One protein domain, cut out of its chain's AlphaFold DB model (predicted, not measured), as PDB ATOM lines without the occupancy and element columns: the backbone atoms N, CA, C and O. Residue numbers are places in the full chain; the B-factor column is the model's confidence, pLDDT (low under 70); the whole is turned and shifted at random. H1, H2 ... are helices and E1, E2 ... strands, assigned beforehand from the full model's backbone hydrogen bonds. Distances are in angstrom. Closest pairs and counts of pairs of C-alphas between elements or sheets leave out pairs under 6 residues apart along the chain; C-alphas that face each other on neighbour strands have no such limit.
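This is residues 56 to 108 of the 109 residues of an uncharacterized protein of Bacillus sp. LL01 (UniProt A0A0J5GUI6). A small, twisted sheet of three strands, E2, E1 and E3, has helix H1 packed slantwise over one face, while helix H2 follows H1 at a corner and reaches out beyond the sheet. H2 and the stretch that folds back from it to E3 make one end of the long axis. The printed part has 53 residues, with two named helices and three named strands in the order E1, E2, H1, H2, E3. The sheet runs E2, E1, E3, antiparallel throughout, and the class is mixed, helices and strands. The whole is compact, with a radius of gyration of the C-alphas of 11.0 A, yet elongated in outline, spanning 33 by 19 by 14 A.

E1, residues 56 to 60, begins at C-alpha 56 (52.850, -44.705, -7.316) and is 12.9 A long. E2, residues 63 to 68, is 16.7 A long. H1, residues 73 to 81, is 12.4 A long. H2, residues 84 to 95, is 16.3 A long and ends at C-alpha 95 (30.637, -54.924, -19.107). E3, residues 102 to 107, is 15.6 A long and ends at C-alpha 107 (54.227, -39.688, -6.795).

E1 is the inner strand. E1 and E2 form a hairpin, antiparallel at 156 degrees, with N 58 and O 65 2.8 A apart, within hydrogen-bond range. E3 is antiparallel to E1 at 155 degrees, with N 57 and O 105 at 2.8 A. H1 is on the sheet at a height of 8.0 A, over E1 and only just over E2, where 3 of its C-alphas fall; its closest C-alphas to E2 are Ala 76 and Val 67, 5.9 A. On the local plane it runs slantwise to E1 at 57 degrees. H1 and H2 are close but not clearly touching, about perpendicular at 88 degrees; their closest C-alphas, Ser 81 and His 87, are 6.0 A apart. H2 only grazes the sheet, with residues 86 to 93. E2, H1, H2 and E3 make a split strand-helix-strand unit, two strands running the same way with E1 between them, and its crossover is right-handed. In H1 and H2 every O i to N i+4 pair is within hydrogen-bond range.

The C-alphas farthest apart, Glu 95 and Gln 108, are 34.4 A apart. The printed part has no cut and no long link. Mean pLDDT of the printed part is 84.8; residue 108 is under 70.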
ATOM      1  N   TYR A  56      53.333 -44.878  -5.958       88.00
ATOM      2  CA  TYR A  56      52.850 -44.705  -7.316       88.00
ATOM      3  C   TYR A  56      51.341 -44.489  -7.264       88.00
ATOM      4  O   TYR A  56      50.639 -45.122  -6.469       88.00
ATOM      5  N   GLU A  57      50.854 -43.569  -8.079       86.88
ATOM      6  CA  GLU A  57      49.437 -43.383  -8.344       86.88
ATOM      7  C   GLU A  57      49.097 -44.172  -9.596       86.88
ATOM      8  O   GLU A  57      49.707 -43.960 -10.638       86.88
ATOM      9  N   VAL A  58      48.161 -45.104  -9.481       86.00
ATOM     10  CA  VAL A  58      47.611 -45.830 -10.620       86.00
ATOM     11  C   VAL A  58      46.216 -45.283 -10.865       86.00
ATOM     12  O   VAL A  58      45.326 -45.462 -10.034       86.00
ATOM     13  N   SER A  59      46.043 -44.599 -11.984       84.94
ATOM     14  CA  SER A  59      44.775 -44.041 -12.431       84.94
ATOM     15  C   SER A  59      44.116 -44.985 -13.423       84.94
ATOM     16  O   SER A  59      44.764 -45.482 -14.340       84.94
ATOM     17  N   VAL A  60      42.823 -45.220 -13.234       84.38
ATOM     18  CA  VAL A  60      41.942 -45.911 -14.171       84.38
ATOM     19  C   VAL A  60      40.781 -44.988 -14.474       84.38
ATOM     20  O   VAL A  60      39.879 -44.828 -13.647       84.38
ATOM     21  N   ASN A  61      40.831 -44.362 -15.648       83.88
ATOM     22  CA  ASN A  61      39.918 -43.291 -16.046       83.88
ATOM     23  C   ASN A  61      39.846 -42.196 -14.956       83.88
ATOM     24  O   ASN A  61      40.847 -41.534 -14.686       83.88
ATOM     25  N   GLU A  62      38.697 -42.030 -14.295       81.38
ATOM     26  CA  GLU A  62      38.485 -41.032 -13.231       81.38
ATOM     27  C   GLU A  62      38.874 -41.521 -11.820       81.38
ATOM     28  O   GLU A  62      38.892 -40.737 -10.871       81.38
ATOM     29  N   ASN A  63      39.191 -42.808 -11.652       82.94
ATOM     30  CA  ASN A  63      39.511 -43.389 -10.349       82.94
ATOM     31  C   ASN A  63      41.022 -43.484 -10.157       82.94
ATOM     32  O   ASN A  63      41.699 -44.104 -10.973       82.94
ATOM     33  N   SER A  64      41.559 -42.956  -9.057       84.50
ATOM     34  CA  SER A  64      42.983 -43.093  -8.736       84.50
ATOM     35  C   SER A  64      43.233 -43.928  -7.482       84.50
ATOM     36  O   SER A  64      42.491 -43.894  -6.496       84.50
ATOM     37  N   PHE A  65      44.301 -44.723  -7.528       86.94
ATOM     38  CA  PHE A  65      44.703 -45.629  -6.462       86.94
ATOM     39  C   PHE A  65      46.155 -45.393  -6.084       86.94
ATOM     40  O   PHE A  65      47.060 -45.465  -6.911       86.94
ATOM     41  N   LYS A  66      46.404 -45.190  -4.790       86.12
ATOM     42  CA  LYS A  66      47.764 -45.058  -4.269       86.12
ATOM     43  C   LYS A  66      48.339 -46.422  -3.907       86.12
ATOM     44  O   LYS A  66      47.863 -47.085  -2.983       86.12
ATOM     45  N   VAL A  67      49.422 -46.803  -4.577       86.94
ATOM     46  CA  VAL A  67      50.163 -48.042  -4.337       86.94
ATOM     47  C   VAL A  67      51.528 -47.705  -3.745       86.94
ATOM     48  O   VAL A  67      52.321 -46.982  -4.337       86.94
ATOM     49  N   THR A  68      51.817 -48.218  -2.550       86.19
ATOM     50  CA  THR A  68      53.108 -48.028  -1.862       86.19
ATOM     51  C   THR A  68      53.922 -49.317  -1.861       86.19
ATOM     52  O   THR A  68      53.342 -50.411  -1.820       86.19
ATOM     53  N   GLY A  69      55.248 -49.207  -1.806       82.75
ATOM     54  CA  GLY A  69      56.134 -50.368  -1.671       82.75
ATOM     55  C   GLY A  69      56.258 -51.163  -2.957       82.75
ATOM     56  O   GLY A  69      56.035 -52.376  -2.958       82.75
ATOM     57  N   VAL A  70      56.500 -50.433  -4.039       86.81
ATOM     58  CA  VAL A  70      56.784 -50.909  -5.394       86.81
ATOM     59  C   VAL A  70      57.861 -49.995  -5.972       86.81
ATOM     60  O   VAL A  70      57.923 -48.819  -5.606       86.81
ATOM     61  N   ASN A  71      58.727 -50.532  -6.824       84.69
ATOM     62  CA  ASN A  71      59.879 -49.806  -7.361       84.69
ATOM     63  C   ASN A  71      59.677 -49.355  -8.813       84.69
ATOM     64  O   ASN A  71      60.491 -48.595  -9.335       84.69
ATOM     65  N   SER A  72      58.609 -49.819  -9.465       87.06
ATOM     66  CA  SER A  72      58.283 -49.498 -10.853       87.06
ATOM     67  C   SER A  72      56.780 -49.305 -11.064       87.06
ATOM     68  O   SER A  72      55.951 -49.750 -10.267       87.06
ATOM     69  N   GLU A  73      56.434 -48.642 -12.167       86.12
ATOM     70  CA  GLU A  73      55.052 -48.436 -12.616       86.12
ATOM     71  C   GLU A  73      54.353 -49.767 -12.919       86.12
ATOM     72  O   GLU A  73      53.226 -49.992 -12.481       86.12
ATOM     73  N   GLN A  74      55.061 -50.692 -13.573       86.88
ATOM     74  CA  GLN A  74      54.542 -52.022 -13.882       86.88
ATOM     75  C   GLN A  74      54.213 -52.810 -12.607       86.88
ATOM     76  O   GLN A  74      53.134 -53.386 -12.492       86.88
ATOM     77  N   GLU A  75      55.095 -52.774 -11.602       87.44
ATOM     78  CA  GLU A  75      54.835 -53.412 -10.307       87.44
ATOM     79  C   GLU A  75      53.633 -52.794  -9.582       87.44
ATOM     80  O   GLU A  75      52.909 -53.502  -8.878       87.44
ATOM     81  N   ALA A  76      53.407 -51.484  -9.733       87.25
ATOM     82  CA  ALA A  76      52.249 -50.813  -9.152       87.25
ATOM     83  C   ALA A  76      50.941 -51.350  -9.751       87.25
ATOM     84  O   ALA A  76      50.019 -51.687  -9.001       87.25
ATOM     85  N   ILE A  77      50.894 -51.497 -11.078       87.56
ATOM     86  CA  ILE A  77      49.750 -52.055 -11.810       87.56
ATOM     87  C   ILE A  77      49.548 -53.532 -11.453       87.56
ATOM     88  O   ILE A  77      48.438 -53.927 -11.105       87.56
ATOM     89  N   ASP A  78      50.610 -54.343 -11.440       88.81
ATOM     90  CA  ASP A  78      50.539 -55.776 -11.109       88.81
ATOM     91  C   ASP A  78      50.099 -56.035  -9.663       88.81
ATOM     92  O   ASP A  78      49.467 -57.045  -9.336       88.81
ATOM     93  N   LYS A  79      50.457 -55.134  -8.748       88.31
ATOM     94  CA  LYS A  79      50.016 -55.207  -7.354       88.31
ATOM     95  C   LYS A  79      48.548 -54.822  -7.219       88.31
ATOM     96  O   LYS A  79      47.836 -55.435  -6.422       88.31
ATOM     97  N   LEU A  80      48.102 -53.836  -7.993       87.69
ATOM     98  CA  LEU A  80      46.713 -53.398  -8.022       87.69
ATOM     99  C   LEU A  80      45.804 -54.433  -8.704       87.69
ATOM    100  O   LEU A  80      44.711 -54.690  -8.212       87.69
ATOM    101  N   SER A  81      46.276 -55.103  -9.760       85.19
ATOM    102  CA  SER A  81      45.518 -56.125 -10.498       85.19
ATOM    103  C   SER A  81      45.158 -57.345  -9.646       85.19
ATOM    104  O   SER A  81      44.103 -57.948  -9.827       85.19
ATOM    105  N   LYS A  82      45.988 -57.667  -8.646       87.69
ATOM    106  CA  LYS A  82      45.718 -58.718  -7.650       87.69
ATOM    107  C   LYS A  82      44.639 -58.333  -6.637       87.69
ATOM    108  O   LYS A  82      44.173 -59.190  -5.885       87.69
ATOM    109  N   TRP A  83      44.259 -57.059  -6.558       88.31
ATOM    110  CA  TRP A  83      43.234 -56.613  -5.629       88.31
ATOM    111  C   TRP A  83      41.845 -56.912  -6.195       88.31
ATOM    112  O   TRP A  83      41.457 -56.394  -7.239       88.31
ATOM    113  N   SER A  84      41.063 -57.728  -5.487       85.50
ATOM    114  CA  SER A  84      39.744 -58.173  -5.961       85.50
ATOM    115  C   SER A  84      38.787 -57.019  -6.274       85.50
ATOM    116  O   SER A  84      38.021 -57.102  -7.229       85.50
ATOM    117  N   ALA A  85      38.851 -55.926  -5.510       84.00
ATOM    118  CA  ALA A  85      38.037 -54.741  -5.768       84.00
ATOM    119  C   ALA A  85      38.397 -54.076  -7.106       84.00
ATOM    120  O   ALA A  85      37.502 -53.689  -7.853       84.00
ATOM    121  N   PHE A  86      39.690 -54.002  -7.425       85.62
ATOM    122  CA  PHE A  86      40.173 -53.448  -8.684       85.62
ATOM    123  C   PHE A  86      39.755 -54.311  -9.874       85.62
ATOM    124  O   PHE A  86      39.193 -53.804 -10.841       85.62
ATOM    125  N   HIS A  87      39.948 -55.627  -9.770       85.62
ATOM    126  CA  HIS A  87      39.522 -56.576 -10.796       85.62
ATOM    127  C   HIS A  87      38.015 -56.471 -11.081       85.62
ATOM    128  O   HIS A  87      37.595 -56.399 -12.233       85.62
ATOM    129  N   ASN A  88      37.194 -56.386 -10.030       86.62
ATOM    130  CA  ASN A  88      35.749 -56.222 -10.176       86.62
ATOM    131  C   ASN A  88      35.369 -54.875 -10.803       86.62
ATOM    132  O   ASN A  88      34.398 -54.812 -11.550       86.62
ATOM    133  N   MET A  89      36.111 -53.804 -10.510       84.69
ATOM    134  CA  MET A  89      35.884 -52.491 -11.114       84.69
ATOM    135  C   MET A  89      36.175 -52.513 -12.617       84.69
ATOM    136  O   MET A  89      35.328 -52.108 -13.404       84.69
ATOM    137  N   VAL A  90      37.333 -53.048 -13.013       85.69
ATOM    138  CA  VAL A  90      37.725 -53.162 -14.425       85.69
ATOM    139  C   VAL A  90      36.742 -54.036 -15.202       85.69
ATOM    140  O   VAL A  90      36.379 -53.694 -16.323       85.69
ATOM    141  N   ASN A  91      36.272 -55.140 -14.616       86.25
ATOM    142  CA  ASN A  91      35.282 -55.992 -15.275       86.25
ATOM    143  C   ASN A  91      33.939 -55.285 -15.466       86.25
ATOM    144  O   ASN A  91      33.372 -55.391 -16.543       86.25
ATOM    145  N   LYS A  92      33.470 -54.508 -14.483       86.69
ATOM    146  CA  LYS A  92      32.250 -53.703 -14.638       86.69
ATOM    147  C   LYS A  92      32.379 -52.634 -15.722       86.69
ATOM    148  O   LYS A  92      31.442 -52.433 -16.478       86.69
ATOM    149  N   MET A  93      33.532 -51.972 -15.812       84.12
ATOM    150  CA  MET A  93      33.796 -50.998 -16.881       84.12
ATOM    151  C   MET A  93      33.756 -51.674 -18.257       84.12
ATOM    152  O   MET A  93      33.126 -51.164 -19.174       84.12
ATOM    153  N   LYS A  94      34.334 -52.877 -18.378       85.00
ATOM    154  CA  LYS A  94      34.256 -53.681 -19.607       85.00
ATOM    155  C   LYS A  94      32.838 -54.157 -19.932       85.00
ATOM    156  O   LYS A  94      32.477 -54.183 -21.098       85.00
ATOM    157  N   GLU A  95      32.049 -54.544 -18.931       87.81
ATOM    158  CA  GLU A  95      30.637 -54.924 -19.107       87.81
ATOM    159  C   GLU A  95      29.774 -53.748 -19.591       87.81
ATOM    160  O   GLU A  95      28.774 -53.968 -20.268       87.81
ATOM    161  N   ASN A  96      30.173 -52.515 -19.273       86.94
ATOM    162  CA  ASN A  96      29.503 -51.284 -19.691       86.94
ATOM    163  C   ASN A  96      30.028 -50.714 -21.028       86.94
ATOM    164  O   ASN A  96      29.662 -49.593 -21.376       86.94
ATOM    165  N   ASP A  97      30.890 -51.442 -21.752       82.25
ATOM    166  CA  ASP A  97      31.587 -50.972 -22.964       82.25
ATOM    167  C   ASP A  97      32.399 -49.667 -22.761       82.25
ATOM    168  O   ASP A  97      32.615 -48.893 -23.694       82.25
ATOM    169  N   GLU A  98      32.888 -49.409 -21.543       78.50
ATOM    170  CA  GLU A  98      33.771 -48.274 -21.262       78.50
ATOM    171  C   GLU A  98      35.227 -48.607 -21.638       78.50
ATOM    172  O   GLU A  98      35.759 -49.668 -21.293       78.50
ATOM    173  N   GLU A  99      35.918 -47.674 -22.302       76.25
ATOM    174  CA  GLU A  99      37.361 -47.793 -22.539       76.25
ATOM    175  C   GLU A  99      38.122 -47.723 -21.209       76.25
ATOM    176  O   GLU A  99      37.968 -46.782 -20.432       76.25
ATOM    177  N   VAL A 100      38.964 -48.722 -20.936       80.56
ATOM    178  CA  VAL A 100      39.751 -48.800 -19.699       80.56
ATOM    179  C   VAL A 100      41.170 -48.307 -19.968       80.56
ATOM    180  O   VAL A 100      42.001 -49.057 -20.479       80.56
ATOM    181  N   ASN A 101      41.466 -47.071 -19.565       81.88
ATOM    182  CA  ASN A 101      42.807 -46.495 -19.643       81.88
ATOM    183  C   ASN A 101      43.484 -46.557 -18.272       81.88
ATOM    184  O   ASN A 101      43.037 -45.908 -17.327       81.88
ATOM    185  N   ILE A 102      44.551 -47.356 -18.161       82.81
ATOM    186  CA  ILE A 102      45.330 -47.522 -16.928       82.81
ATOM    187  C   ILE A 102      46.665 -46.795 -17.091       82.81
ATOM    188  O   ILE A 102      47.502 -47.210 -17.888       82.81
ATOM    189  N   GLU A 103      46.884 -45.753 -16.299       84.75
ATOM    190  CA  GLU A 103      48.158 -45.037 -16.227       84.75
ATOM    191  C   GLU A 103      48.749 -45.168 -14.827       84.75
ATOM    192  O   GLU A 103      48.039 -45.033 -13.835       84.75
ATOM    193  N   ALA A 104      50.057 -45.388 -14.723       85.31
ATOM    194  CA  ALA A 104      50.767 -45.337 -13.453       85.31
ATOM    195  C   ALA A 104      51.767 -44.181 -13.476       85.31
ATOM    196  O   ALA A 104      52.562 -44.066 -14.401       85.31
ATOM    197  N   LYS A 105      51.733 -43.319 -12.460       86.06
ATOM    198  CA  LYS A 105      52.653 -42.188 -12.304       86.06
ATOM    199  C   LYS A 105      53.326 -42.264 -10.948       86.06
ATOM    200  O   LYS A 105      52.691 -42.524  -9.925       86.06
ATOM    201  N   LYS A 106      54.637 -42.035 -10.917       82.94
ATOM    202  CA  LYS A 106      55.374 -41.942  -9.655       82.94
ATOM    203  C   LYS A 106      54.954 -40.677  -8.911       82.94
ATOM    204  O   LYS A 106      55.085 -39.577  -9.439       82.94
ATOM    205  N   ILE A 107      54.509 -40.828  -7.667       81.44
ATOM    206  CA  ILE A 107      54.227 -39.688  -6.795       81.44
ATOM    207  C   ILE A 107      55.559 -39.274  -6.165       81.44
ATOM    208  O   ILE A 107      56.186 -40.070  -5.458       81.44
ATOM    209  N   GLN A 108      56.007 -38.044  -6.413       65.12
ATOM    210  CA  GLN A 108      57.033 -37.433  -5.569       65.12
ATOM    211  C   GLN A 108      56.368 -37.061  -4.239       65.12
ATOM    212  O   GLN A 108      55.399 -36.303  -4.223       65.12
TER     213      GLN A 108